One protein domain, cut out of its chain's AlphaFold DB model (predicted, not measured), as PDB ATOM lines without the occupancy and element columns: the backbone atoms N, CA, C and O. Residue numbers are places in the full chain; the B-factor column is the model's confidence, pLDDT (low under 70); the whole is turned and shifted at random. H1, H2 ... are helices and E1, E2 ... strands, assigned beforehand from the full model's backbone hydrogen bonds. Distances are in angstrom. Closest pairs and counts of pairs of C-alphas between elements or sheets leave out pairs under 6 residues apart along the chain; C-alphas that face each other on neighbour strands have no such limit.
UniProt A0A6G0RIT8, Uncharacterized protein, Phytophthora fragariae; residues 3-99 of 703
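Overview. This is residues 3 to 99 of the 703 residues of an uncharacterized protein of Phytophthora fragariae (UniProt A0A6G0RIT8). Two small three-stranded sheets, E1 E4 E3 and E5 E2 E6, meet where E2 comes near E3, and one helix, H1, lies over one face of the first sheet, across its strands. The early part of H1 also comes near E6, at an edge of the second sheet. The printed part has 97 residues, with six named strands and then one named helix, in the order E1 E2 E3 E4 E5 E6 H1; both sheets are antiparallel. The class is mixed, helices and strands, though under half of the residues, 47, are in named elements. The whole is compact, with a radius of gyration of the C-alphas of 13.9 A and spans of 45 by 30 by 27 A.

Along the chain. E1, residues 3 to 6, begins at C-alpha 3 at (-8.951, 57.429, 28.723) and is 10.7 A long. E2, residues 17 to 22, is 16.1 A long. E3, residues 27 to 33, is 19.4 A long, and E4, residues 39 to 46, 20.6 A. E5, residues 61 to 65, begins at C-alpha 61 at (-15.189, 46.128, 35.918) and is 13.5 A long. E6, residues 75 to 77, is 7.0 A long. H1, residues 81 to 94, is 20.2 A long and ends at C-alpha 94 at (-2.026, 52.054, 21.138).

Arrangement. E4 is the inner strand between E1 and E3. E1 and E4 are antiparallel, with N 5 and O 42 at 2.9 A. E3 and E4 form a hairpin, with N 30 and O 43 at 2.8 A. In the other sheet E2 is the inner strand: N 20 and O 62 of E5 are 2.8 A apart, and N 21 and O 76 of E6 3.0 A. Between the sheets, the closest C-alphas of E2 and E3, those of Gly 21 and Pro 29, are 6.5 A apart. H1 is on the sheet E1 E4 E3 at a height of 7.5 A, two layers with the helix on one face; it runs across the strands, at 75 degrees to E3 on the local plane. The closest C-alphas of H1 and E3 are those of Val 28 and Ala 90, 6.0 A apart; those of H1 and E6 are Tyr 83 and Ala 76, 5.7 A. In H1, 8 of 10 O i to N i+4 pairs are within hydrogen-bond range.

Size, cuts and confidence. The C-alphas farthest apart, of Gly 67 and Asp 98, are 45.4 A apart. The printed part has no cut. The link from E4 to E5, residues 47 to 60, is long. The mean pLDDT of the printed part is 77.6, and 16 residues are under 70, among them 35 to 37 and 97 to 99.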
ATOM      1  N   ALA A   3      -8.347  56.721  27.584       72.75
ATOM      2  CA  ALA A   3      -8.951  57.429  28.723       72.75
ATOM      3  C   ALA A   3      -8.777  56.620  30.020       72.75
ATOM      4  O   ALA A   3      -8.771  55.395  29.969       72.75
ATOM      5  N   GLU A   4      -8.651  57.269  31.181       80.94
ATOM      6  CA  GLU A   4      -8.272  56.592  32.430       80.94
ATOM      7  C   GLU A   4      -9.193  56.932  33.614       80.94
ATOM      8  O   GLU A   4      -9.558  58.086  33.832       80.94
ATOM      9  N   PHE A   5      -9.542  55.918  34.410       79.88
ATOM     10  CA  PHE A   5     -10.524  56.000  35.492       79.88
ATOM     11  C   PHE A   5      -9.964  55.410  36.793       79.88
ATOM     12  O   PHE A   5      -9.420  54.309  36.794       79.88
ATOM     13  N   GLN A   6     -10.112  56.107  37.924       79.00
ATOM     14  CA  GLN A   6      -9.716  55.569  39.236       79.00
ATOM     15  C   GLN A   6     -10.769  54.599  39.792       79.00
ATOM     16  O   GLN A   6     -11.973  54.854  39.716       79.00
ATOM     17  N   LEU A   7     -10.315  53.508  40.411       77.12
ATOM     18  CA  LEU A   7     -11.178  52.565  41.120       77.12
ATOM     19  C   LEU A   7     -11.587  53.087  42.506       77.12
ATOM     20  O   LEU A   7     -10.935  53.941  43.111       77.12
ATOM     21  N   ARG A   8     -12.684  52.543  43.048       70.94
ATOM     22  CA  ARG A   8     -13.164  52.889  44.396       70.94
ATOM     23  C   ARG A   8     -12.128  52.488  45.455       70.94
ATOM     24  O   ARG A   8     -11.613  51.377  45.428       70.94
ATOM     25  N   ARG A   9     -11.883  53.374  46.433       58.62
ATOM     26  CA  ARG A   9     -10.889  53.184  47.516       58.62
ATOM     27  C   ARG A   9     -11.217  52.063  48.515       58.62
ATOM     28  O   ARG A   9     -10.330  51.633  49.239       58.62
ATOM     29  N   LYS A  10     -12.476  51.617  48.584       63.34
ATOM     30  CA  LYS A  10     -12.878  50.400  49.303       63.34
ATOM     31  C   LYS A  10     -13.169  49.318  48.267       63.34
ATOM     32  O   LYS A  10     -14.134  49.450  47.514       63.34
ATOM     33  N   GLN A  11     -12.317  48.303  48.237       73.31
ATOM     34  CA  GLN A  11     -12.420  47.109  47.396       73.31
ATOM     35  C   GLN A  11     -12.645  45.887  48.311       73.31
ATOM     36  O   GLN A  11     -12.338  45.987  49.506       73.31
ATOM     37  N   PRO A  12     -13.191  44.766  47.806       74.38
ATOM     38  CA  PRO A  12     -13.226  43.496  48.541       74.38
ATOM     39  C   PRO A  12     -11.816  42.964  48.873       74.38
ATOM     40  O   PRO A  12     -10.818  43.518  48.413       74.38
ATOM     41  N   SER A  13     -11.720  41.884  49.664       70.69
ATOM     42  CA  SER A  13     -10.450  41.147  49.783       70.69
ATOM     43  C   SER A  13     -10.249  40.273  48.549       70.69
ATOM     44  O   SER A  13     -11.172  39.550  48.158       70.69
ATOM     45  N   ASP A  14      -9.042  40.286  47.989       68.12
ATOM     46  CA  ASP A  14      -8.645  39.444  46.852       68.12
ATOM     47  C   ASP A  14      -8.673  37.942  47.212       68.12
ATOM     48  O   ASP A  14      -8.689  37.098  46.332       68.12
ATOM     49  N   GLU A  15      -8.757  37.597  48.503       72.56
ATOM     50  CA  GLU A  15      -8.989  36.233  49.015       72.56
ATOM     51  C   GLU A  15     -10.452  35.767  48.864       72.56
ATOM     52  O   GLU A  15     -10.767  34.601  49.084       72.56
ATOM     53  N   THR A  16     -11.374  36.686  48.552       76.12
ATOM     54  CA  THR A  16     -12.832  36.447  48.606       76.12
ATOM     55  C   THR A  16     -13.554  36.732  47.292       76.12
ATOM     56  O   THR A  16     -14.604  36.140  47.040       76.12
ATOM     57  N   HIS A  17     -13.020  37.635  46.466       81.25
ATOM     58  CA  HIS A  17     -13.619  38.050  45.200       81.25
ATOM     59  C   HIS A  17     -12.549  38.158  44.110       81.25
ATOM     60  O   HIS A  17     -11.503  38.766  44.322       81.25
ATOM     61  N   GLU A  18     -12.862  37.662  42.916       83.25
ATOM     62  CA  GLU A  18     -12.057  37.852  41.710       83.25
ATOM     63  C   GLU A  18     -12.538  39.095  40.941       83.25
ATOM     64  O   GLU A  18     -13.740  39.374  40.857       83.25
ATOM     65  N   LEU A  19     -11.604  39.845  40.352       84.69
ATOM     66  CA  LEU A  19     -11.904  40.999  39.503       84.69
ATOM     67  C   LEU A  19     -12.051  40.569  38.034       84.69
ATOM     68  O   LEU A  19     -11.229  39.827  37.497       84.69
ATOM     69  N   TRP A  20     -13.093  41.064  37.367       86.38
ATOM     70  CA  TRP A  20     -13.394  40.801  35.959       86.38
ATOM     71  C   TRP A  20     -13.488  42.120  35.184       86.38
ATOM     72  O   TRP A  20     -14.094  43.082  35.663       86.38
ATOM     73  N   GLY A  21     -12.936  42.166  33.969       85.81
ATOM     74  CA  GLY A  21     -13.021  43.320  33.062       85.81
ATOM     75  C   GLY A  21     -14.035  43.105  31.935       85.81
ATOM     76  O   GLY A  21     -14.138  41.996  31.411       85.81
ATOM     77  N   ARG A  22     -14.771  44.155  31.540       87.25
ATOM     78  CA  ARG A  22     -15.753  44.130  30.440       87.25
ATOM     79  C   ARG A  22     -15.194  44.750  29.163       87.25
ATOM     80  O   ARG A  22     -14.985  45.961  29.100       87.25
ATOM     81  N   ARG A  23     -15.035  43.953  28.108       86.06
ATOM     82  CA  ARG A  23     -14.709  44.467  26.769       86.06
ATOM     83  C   ARG A  23     -15.976  44.896  26.019       86.06
ATOM     84  O   ARG A  23     -17.034  44.287  26.171       86.06
ATOM     85  N   THR A  24     -15.859  45.913  25.164       84.00
ATOM     86  CA  THR A  24     -16.867  46.248  24.143       84.00
ATOM     87  C   THR A  24     -16.314  45.994  22.733       84.00
ATOM     88  O   THR A  24     -15.198  45.495  22.559       84.00
ATOM     89  N   LYS A  25     -17.097  46.297  21.692       81.62
ATOM     90  CA  LYS A  25     -16.592  46.244  20.309       81.62
ATOM     91  C   LYS A  25     -15.566  47.350  20.039       81.62
ATOM     92  O   LYS A  25     -14.680  47.154  19.215       81.62
ATOM     93  N   ASP A  26     -15.676  48.460  20.766       81.44
ATOM     94  CA  ASP A  26     -15.030  49.731  20.446       81.44
ATOM     95  C   ASP A  26     -13.883  50.093  21.401       81.44
ATOM     96  O   ASP A  26     -12.973  50.821  21.010       81.44
ATOM     97  N   TRP A  27     -13.878  49.560  22.628       85.00
ATOM     98  CA  TRP A  27     -12.795  49.746  23.598       85.00
ATOM     99  C   TRP A  27     -12.484  48.489  24.421       85.00
ATOM    100  O   TRP A  27     -13.350  47.656  24.718       85.00
ATOM    101  N   VAL A  28     -11.220  48.387  24.829       87.31
ATOM    102  CA  VAL A  28     -10.688  47.346  25.714       87.31
ATOM    103  C   VAL A  28     -10.226  47.988  27.026       87.31
ATOM    104  O   VAL A  28      -9.497  48.980  26.972       87.31
ATOM    105  N   PRO A  29     -10.620  47.451  28.198       86.62
ATOM    106  CA  PRO A  29     -10.041  47.848  29.471       86.62
ATOM    107  C   PRO A  29      -8.713  47.125  29.751       86.62
ATOM    108  O   PRO A  29      -8.590  45.910  29.557       86.62
ATOM    109  N   THR A  30      -7.769  47.874  30.306       86.00
ATOM    110  CA  THR A  30      -6.505  47.405  30.879       86.00
ATOM    111  C   THR A  30      -6.438  47.885  32.328       86.00
ATOM    112  O   THR A  30      -6.645  49.066  32.609       86.00
ATOM    113  N   LEU A  31      -6.192  46.978  33.272       83.94
ATOM    114  CA  LEU A  31      -6.083  47.307  34.696       83.94
ATOM    115  C   LEU A  31      -4.641  47.624  35.093       83.94
ATOM    116  O   LEU A  31      -3.734  46.829  34.857       83.94
ATOM    117  N   ILE A  32      -4.465  48.780  35.730       80.00
ATOM    118  CA  ILE A  32      -3.198  49.258  36.278       80.00
ATOM    119  C   ILE A  32      -3.190  48.964  37.779       80.00
ATOM    120  O   ILE A  32      -4.137  49.291  38.508       80.00
ATOM    121  N   HIS A  33      -2.105  48.345  38.233       79.88
ATOM    122  CA  HIS A  33      -1.910  47.918  39.612       79.88
ATOM    123  C   HIS A  33      -0.983  48.884  40.355       79.88
ATOM    124  O   HIS A  33      -0.189  49.614  39.768       79.88
ATOM    125  N   SER A  34      -1.112  48.923  41.676       76.44
ATOM    126  CA  SER A  34      -0.153  49.598  42.555       76.44
ATOM    127  C   SER A  34       1.086  48.734  42.785       76.44
ATOM    128  O   SER A  34       1.023  47.511  42.682       76.44
ATOM    129  N   SER A  35       2.168  49.341  43.278       64.38
ATOM    130  CA  SER A  35       3.373  48.655  43.785       64.38
ATOM    131  C   SER A  35       3.141  47.724  44.996       64.38
ATOM    132  O   SER A  35       4.089  47.235  45.605       64.38
ATOM    133  N   ARG A  36       1.877  47.477  45.369       67.12
ATOM    134  CA  ARG A  36       1.427  46.483  46.356       67.12
ATOM    135  C   ARG A  36       0.451  45.466  45.738       67.12
ATOM    136  O   ARG A  36      -0.417  44.957  46.441       67.12
ATOM    137  N   GLY A  37       0.512  45.255  44.422       65.38
ATOM    138  CA  GLY A  37      -0.316  44.313  43.654       65.38
ATOM    139  C   GLY A  37      -1.782  44.722  43.453       65.38
ATOM    140  O   GLY A  37      -2.406  44.306  42.484       65.38
ATOM    141  N   LYS A  38      -2.358  45.566  44.319       74.12
ATOM    142  CA  LYS A  38      -3.792  45.899  44.255       74.12
ATOM    143  C   LYS A  38      -4.142  46.803  43.063       74.12
ATOM    144  O   LYS A  38      -3.423  47.788  42.850       74.12
ATOM    145  N   PRO A  39      -5.245  46.538  42.334       78.69
ATOM    146  CA  PRO A  39      -5.679  47.330  41.181       78.69
ATOM    147  C   PRO A  39      -6.144  48.730  41.604       78.69
ATOM    148  O   PRO A  39      -6.941  48.884  42.531       78.69
ATOM    149  N   THR A  40      -5.681  49.775  40.915       79.06
ATOM    150  CA  THR A  40      -5.969  51.178  41.277       79.06
ATOM    151  C   THR A  40      -6.666  51.971  40.181       79.06
ATOM    152  O   THR A  40      -7.490  52.836  40.498       79.06
ATOM    153  N   ARG A  41      -6.362  51.707  38.905       84.06
ATOM    154  CA  ARG A  41      -6.870  52.483  37.761       84.06
ATOM    155  C   ARG A  41      -7.251  51.549  36.611       84.06
ATOM    156  O   ARG A  41      -6.676  50.473  36.459       84.06
ATOM    157  N   VAL A  42      -8.235  51.955  35.816       85.00
ATOM    158  CA  VAL A  42      -8.649  51.289  34.574       85.00
ATOM    159  C   VAL A  42      -8.349  52.228  33.419       85.00
ATOM    160  O   VAL A  42      -8.903  53.325  33.344       85.00
ATOM    161  N   LEU A  43      -7.494  51.767  32.520       85.88
ATOM    162  CA  LEU A  43      -7.173  52.401  31.254       85.88
ATOM    163  C   LEU A  43      -8.120  51.845  30.181       85.88
ATOM    164  O   LEU A  43      -8.304  50.634  30.099       85.88
ATOM    165  N   LEU A  44      -8.741  52.702  29.374       85.56
ATOM    166  CA  LEU A  44      -9.568  52.308  28.231       85.56
ATOM    167  C   LEU A  44      -8.862  52.677  26.935       85.56
ATOM    168  O   LEU A  44      -8.746  53.862  26.613       85.56
ATOM    169  N   THR A  45      -8.465  51.670  26.166       86.19
ATOM    170  CA  THR A  45      -7.908  51.862  24.825       86.19
ATOM    171  C   THR A  45      -8.999  51.670  23.781       86.19
ATOM    172  O   THR A  45      -9.680  50.643  23.750       86.19
ATOM    173  N   ASN A  46      -9.178  52.672  22.923       85.38
ATOM    174  CA  ASN A  46     -10.128  52.642  21.817       85.38
ATOM    175  C   ASN A  46      -9.548  51.846  20.637       85.38
ATOM    176  O   ASN A  46      -8.518  52.223  20.087       85.38
ATOM    177  N   VAL A  47     -10.231  50.772  20.241       83.75
ATOM    178  CA  VAL A  47      -9.819  49.847  19.167       83.75
ATOM    179  C   VAL A  47     -10.633  50.022  17.875       83.75
ATOM    180  O   VAL A  47     -10.398  49.324  16.894       83.75
ATOM    181  N   SER A  48     -11.599  50.948  17.848       77.81
ATOM    182  CA  SER A  48     -12.541  51.131  16.726       77.81
ATOM    183  C   SER A  48     -11.992  51.919  15.526       77.81
ATOM    184  O   SER A  48     -12.634  51.971  14.474       77.81
ATOM    185  N   GLY A  49     -10.858  52.613  15.694       68.38
ATOM    186  CA  GLY A  49     -10.320  53.560  14.707       68.38
ATOM    187  C   GLY A  49     -11.154  54.838  14.505       68.38
ATOM    188  O   GLY A  49     -10.880  55.604  13.583       68.38
ATOM    189  N   LYS A  50     -12.179  55.085  15.333       78.81
ATOM    190  CA  LYS A  50     -13.060  56.268  15.286       78.81
ATOM    191  C   LYS A  50     -13.140  56.927  16.662       78.81
ATOM    192  O   LYS A  50     -12.783  56.312  17.660       78.81
ATOM    193  N   LEU A  51     -13.625  58.164  16.756       77.44
ATOM    194  CA  LEU A  51     -13.910  58.775  18.060       77.44
ATOM    195  C   LEU A  51     -15.190  58.155  18.649       77.44
ATOM    196  O   LEU A  51     -16.238  58.203  18.006       77.44
ATOM    197  N   VAL A  52     -15.115  57.585  19.856       78.69
ATOM    198  CA  VAL A  52     -16.247  56.912  20.524       78.69
ATOM    199  C   VAL A  52     -16.368  57.390  21.971       78.69
ATOM    200  O   VAL A  52     -15.363  57.612  22.643       78.69
ATOM    201  N   TRP A  53     -17.603  57.553  22.445       76.94
ATOM    202  CA  TRP A  53     -17.926  58.033  23.790       76.94
ATOM    203  C   TRP A  53     -18.225  56.881  24.757       76.94
ATOM    204  O   TRP A  53     -19.116  56.074  24.496       76.94
ATOM    205  N   CYS A  54     -17.543  56.850  25.907       76.31
ATOM    206  CA  CYS A  54     -17.864  55.944  27.012       76.31
ATOM    207  C   CYS A  54     -18.799  56.636  28.027       76.31
ATOM    208  O   CYS A  54     -18.448  57.707  28.523       76.31
ATOM    209  N   PRO A  55     -19.961  56.052  28.386       80.00
ATOM    210  CA  PRO A  55     -20.832  56.608  29.422       80.00
ATOM    211  C   PRO A  55     -20.179  56.601  30.814       80.00
ATOM    212  O   PRO A  55     -19.588  55.603  31.226       80.00
ATOM    213  N   THR A  56     -20.376  57.674  31.585       69.75
ATOM    214  CA  THR A  56     -19.764  57.924  32.913       69.75
ATOM    215  C   THR A  56     -20.055  56.852  33.976       69.75
ATOM    216  O   THR A  56     -19.384  56.789  35.005       69.75
ATOM    217  N   HIS A  57     -21.077  56.020  33.763       76.31
ATOM    218  CA  HIS A  57     -21.511  54.964  34.688       76.31
ATOM    219  C   HIS A  57     -21.548  53.575  34.027       76.31
ATOM    220  O   HIS A  57     -22.256  52.683  34.491       76.31
ATOM    221  N   PHE A  58     -20.804  53.378  32.934       79.50
ATOM    222  CA  PHE A  58     -20.713  52.077  32.273       79.50
ATOM    223  C   PHE A  58     -19.957  51.055  33.158       79.50
ATOM    224  O   PHE A  58     -18.892  51.386  33.689       79.50
ATOM    225  N   PRO A  59     -20.463  49.818  33.341       77.62
ATOM    226  CA  PRO A  59     -19.862  48.829  34.240       77.62
ATOM    227  C   PRO A  59     -18.645  48.147  33.591       77.62
ATOM    228  O   PRO A  59     -18.722  47.044  33.055       77.62
ATOM    229  N   LEU A  60     -17.508  48.844  33.613       80.12
ATOM    230  CA  LEU A  60     -16.241  48.416  32.998       80.12
ATOM    231  C   LEU A  60     -15.546  47.271  33.745       80.12
ATOM    232  O   LEU A  60     -14.818  46.494  33.130       80.12
ATOM    233  N   VAL A  61     -15.754  47.174  35.059       83.75
ATOM    234  CA  VAL A  61     -15.189  46.128  35.918       83.75
ATOM    235  C   VAL A  61     -16.218  45.642  36.933       83.75
ATOM    236  O   VAL A  61     -17.095  46.401  37.352       83.75
ATOM    237  N   HIS A  62     -16.096  44.384  37.343       84.19
ATOM    238  CA  HIS A  62     -16.987  43.731  38.296       84.19
ATOM    239  C   HIS A  62     -16.186  42.838  39.253       84.19
ATOM    240  O   HIS A  62     -15.303  42.105  38.814       84.19
ATOM    241  N   TRP A  63     -16.492  42.905  40.549       83.81
ATOM    242  CA  TRP A  63     -15.934  42.014  41.570       83.81
ATOM    243  C   TRP A  63     -16.948  40.904  41.843       83.81
ATOM    244  O   TRP A  63     -18.009  41.195  42.394       83.81
ATOM    245  N   ALA A  64     -16.626  39.668  41.468       81.44
ATOM    246  CA  ALA A  64     -17.482  38.503  41.695       81.44
ATOM    247  C   ALA A  64     -16.900  37.632  42.825       81.44
ATOM    248  O   ALA A  64     -15.685  37.420  42.835       81.44
ATOM    249  N   PRO A  65     -17.714  37.106  43.756       83.25
ATOM    250  CA  PRO A  65     -17.272  36.105  44.726       83.25
ATOM    251  C   PRO A  65     -16.645  34.877  44.051       83.25
ATOM    252  O   PRO A  65     -17.061  34.466  42.964       83.25
ATOM    253  N   TYR A  66     -15.664  34.248  44.704       79.31
ATOM    254  CA  TYR A  66     -15.101  32.994  44.197       79.31
ATOM    255  C   TYR A  66     -16.171  31.897  44.102       79.31
ATOM    256  O   TYR A  66     -16.800  31.531  45.090       79.31
ATOM    257  N   GLY A  67     -16.345  31.359  42.892       72.00
ATOM    258  CA  GLY A  67     -17.346  30.336  42.566       72.00
ATOM    259  C   GLY A  67     -18.526  30.851  41.738       72.00
ATOM    260  O   GLY A  67     -19.191  30.044  41.093       72.00
ATOM    261  N   GLU A  68     -18.757  32.166  41.676       74.25
ATOM    262  CA  GLU A  68     -19.806  32.736  40.824       74.25
ATOM    263  C   GLU A  68     -19.359  32.892  39.354       74.25
ATOM    264  O   GLU A  68     -18.169  32.971  39.017       74.25
ATOM    265  N   LEU A  69     -20.346  32.891  38.453       71.94
ATOM    266  CA  LEU A  69     -20.166  33.089  37.013       71.94
ATOM    267  C   LEU A  69     -20.300  34.573  36.639       71.94
ATOM    268  O   LEU A  69     -20.817  35.384  37.402       71.94
ATOM    269  N   ALA A  70     -19.837  34.931  35.438       68.38
ATOM    270  CA  ALA A  70     -19.960  36.292  34.925       68.38
ATOM    271  C   ALA A  70     -21.433  36.745  34.828       68.38
ATOM    272  O   ALA A  70     -22.260  35.968  34.348       68.38
ATOM    273  N   PRO A  71     -21.755  38.015  35.145       67.69
ATOM    274  CA  PRO A  71     -23.092  38.567  34.904       67.69
ATOM    275  C   PRO A  71     -23.496  38.629  33.420       67.69
ATOM    276  O   PRO A  71     -24.681  38.602  33.112       67.69
ATOM    277  N   ASP A  72     -22.522  38.736  32.508       71.81
ATOM    278  CA  ASP A  72     -22.709  38.793  31.051       71.81
ATOM    279  C   ASP A  72     -21.524  38.124  30.325       71.81
ATOM    280  O   ASP A  72     -20.376  38.243  30.767       71.81
ATOM    281  N   ASP A  73     -21.754  37.612  29.111       65.81
ATOM    282  CA  ASP A  73     -20.712  37.146  28.171       65.81
ATOM    283  C   ASP A  73     -19.617  38.187  27.858       65.81
ATOM    284  O   ASP A  73     -18.558  37.844  27.323       65.81
ATOM    285  N   GLY A  74     -19.855  39.469  28.151       73.62
ATOM    286  CA  GLY A  74     -18.912  40.568  27.920       73.62
ATOM    287  C   GLY A  74     -17.750  40.657  28.918       73.62
ATOM    288  O   GLY A  74     -16.815  41.417  28.664       73.62
ATOM    289  N   TYR A  75     -17.789  39.916  30.031       83.69
ATOM    290  CA  TYR A  75     -16.729  39.931  31.046       83.69
ATOM    291  C   TYR A  75     -15.692  38.816  30.844       83.69
ATOM    292  O   TYR A  75     -15.994  37.728  30.353       83.69
ATOM    293  N   ALA A  76     -14.456  39.071  31.273       83.81
ATOM    294  CA  ALA A  76     -13.410  38.062  31.407       83.81
ATOM    295  C   ALA A  76     -12.617  38.266  32.707       83.81
ATOM    296  O   ALA A  76     -12.359  39.401  33.115       83.81
ATOM    297  N   ARG A  77     -12.213  37.155  33.333       84.31
ATOM    298  CA  ARG A  77     -11.252  37.131  34.447       84.31
ATOM    299  C   ARG A  77      -9.889  37.603  33.952       84.31
ATOM    300  O   ARG A  77      -9.487  37.219  32.850       84.31
ATOM    301  N   LEU A  78      -9.156  38.364  34.757       81.44
ATOM    302  CA  LEU A  78      -7.844  38.917  34.367       81.44
ATOM    303  C   LEU A  78      -6.794  37.819  34.126       81.44
ATOM    304  O   LEU A  78      -5.942  37.940  33.253       81.44
ATOM    305  N   THR A  79      -6.935  36.712  34.852       75.88
ATOM    306  CA  THR A  79      -6.164  35.464  34.741       75.88
ATOM    307  C   THR A  79      -6.440  34.676  33.450       75.88
ATOM    308  O   THR A  79      -5.667  33.792  33.082       75.88
ATOM    309  N   SER A  80      -7.539  34.960  32.740       82.06
ATOM    310  CA  SER A  80      -7.975  34.154  31.594       82.06
ATOM    311  C   SER A  80      -7.223  34.480  30.301       82.06
ATOM    312  O   SER A  80      -6.921  35.638  30.006       82.06
ATOM    313  N   ALA A  81      -7.015  33.461  29.457       75.88
ATOM    314  CA  ALA A  81      -6.501  33.644  28.096       75.88
ATOM    315  C   ALA A  81      -7.316  34.695  27.317       75.88
ATOM    316  O   ALA A  81      -6.739  35.631  26.780       75.88
ATOM    317  N   ARG A  82      -8.652  34.631  27.416       80.25
ATOM    318  CA  ARG A  82      -9.593  35.576  26.794       80.25
ATOM    319  C   ARG A  82      -9.302  37.044  27.130       80.25
ATOM    320  O   ARG A  82      -9.472  37.893  26.264       80.25
ATOM    321  N   TYR A  83      -8.872  37.358  28.356       84.06
ATOM    322  CA  TYR A  83      -8.471  38.721  28.725       84.06
ATOM    323  C   TYR A  83      -7.091  39.087  28.159       84.06
ATOM    324  O   TYR A  83      -6.928  40.200  27.657       84.06
ATOM    325  N   ARG A  84      -6.122  38.157  28.169       81.69
ATOM    326  CA  ARG A  84      -4.792  38.357  27.555       81.69
ATOM    327  C   ARG A  84      -4.898  38.638  26.051       81.69
ATOM    328  O   ARG A  84      -4.292  39.595  25.577       81.69
ATOM    329  N   ASP A  85      -5.750  37.906  25.336       82.75
ATOM    330  CA  ASP A  85      -6.034  38.117  23.907       82.75
ATOM    331  C   ASP A  85      -6.590  39.527  23.627       82.75
ATOM    332  O   ASP A  85      -6.338  40.116  22.576       82.75
ATOM    333  N   TRP A  86      -7.340  40.108  24.571       87.06
ATOM    334  CA  TRP A  86      -7.835  41.481  24.448       87.06
ATOM    335  C   TRP A  86      -6.723  42.516  24.639       87.06
ATOM    336  O   TRP A  86      -6.747  43.542  23.960       87.06
ATOM    337  N   GLN A  87      -5.729  42.250  25.494       87.12
ATOM    338  CA  GLN A  87      -4.595  43.163  25.685       87.12
ATOM    339  C   GLN A  87      -3.720  43.270  24.426       87.12
ATOM    340  O   GLN A  87      -3.200  44.347  24.147       87.12
ATOM    341  N   VAL A  88      -3.635  42.217  23.602       81.00
ATOM    342  CA  VAL A  88      -2.967  42.278  22.284       81.00
ATOM    343  C   VAL A  88      -3.643  43.305  21.363       81.00
ATOM    344  O   VAL A  88      -2.963  44.077  20.692       81.00
ATOM    345  N   LEU A  89      -4.979  43.373  21.375       80.06
ATOM    346  CA  LEU A  89      -5.745  44.350  20.589       80.06
ATOM    347  C   LEU A  89      -5.633  45.773  21.152       80.06
ATOM    348  O   LEU A  89      -5.600  46.733  20.386       80.06
ATOM    349  N   ALA A  90      -5.551  45.920  22.479       78.94
ATOM    350  CA  ALA A  90      -5.258  47.206  23.108       78.94
ATOM    351  C   ALA A  90      -3.852  47.704  22.723       78.94
ATOM    352  O   ALA A  90      -3.691  48.872  22.383       78.94
ATOM    353  N   TYR A  91      -2.856  46.816  22.701       76.81
ATOM    354  CA  TYR A  91      -1.497  47.132  22.266       76.81
ATOM    355  C   TYR A  91      -1.451  47.557  20.787       76.81
ATOM    356  O   TYR A  91      -0.948  48.634  20.479       76.81
ATOM    357  N   GLU A  92      -2.053  46.789  19.870       75.19
ATOM    358  CA  GLU A  92      -2.051  47.113  18.429       75.19
ATOM    359  C   GLU A  92      -2.768  48.439  18.088       75.19
ATOM    360  O   GLU A  92      -2.447  49.081  17.086       75.19
ATOM    361  N   ALA A  93      -3.729  48.858  18.917       72.44
ATOM    362  CA  ALA A  93      -4.425  50.139  18.786       72.44
ATOM    363  C   ALA A  93      -3.710  51.315  19.483       72.44
ATOM    364  O   ALA A  93      -3.965  52.467  19.139       72.44
ATOM    365  N   ALA A  94      -2.831  51.042  20.454       68.25
ATOM    366  CA  ALA A  94      -2.026  52.054  21.138       68.25
ATOM    367  C   ALA A  94      -0.694  52.357  20.423       68.25
ATOM    368  O   ALA A  94      -0.154  53.447  20.590       68.25
ATOM    369  N   VAL A  95      -0.167  51.416  19.631       64.00
ATOM    370  CA  VAL A  95       1.070  51.595  18.852       64.00
ATOM    371  C   VAL A  95       0.859  52.567  17.688       64.00
ATOM    372  O   VAL A  95      -0.006  52.363  16.834       64.00
ATOM    373  N   ASP A  96       1.711  53.593  17.612       70.25
ATOM    374  CA  ASP A  96       1.775  54.497  16.464       70.25
ATOM    375  C   ASP A  96       2.250  53.739  15.211       70.25
ATOM    376  O   ASP A  96       3.361  53.203  15.138       70.25
ATOM    377  N   LYS A  97       1.371  53.683  14.207       63.31
ATOM    378  CA  LYS A  97       1.573  52.889  12.990       63.31
ATOM    379  C   LYS A  97       2.462  53.574  11.953       63.31
ATOM    380  O   LYS A  97       2.854  52.902  11.002       63.31
ATOM    381  N   ASP A  98       2.796  54.851  12.109       63.06
ATOM    382  CA  ASP A  98       3.730  55.565  11.235       63.06
ATOM    383  C   ASP A  98       5.123  55.681  11.872       63.06
ATOM    384  O   ASP A  98       6.117  55.527  11.158       63.06
ATOM    385  N   LEU A  99       5.206  55.773  13.207       51.44
ATOM    386  CA  LEU A  99       6.433  55.518  13.969       51.44
ATOM    387  C   LEU A  99       6.946  54.095  13.703       51.44
ATOM    388  O   LEU A  99       8.095  53.929  13.304       51.44
TER     389      LEU A  99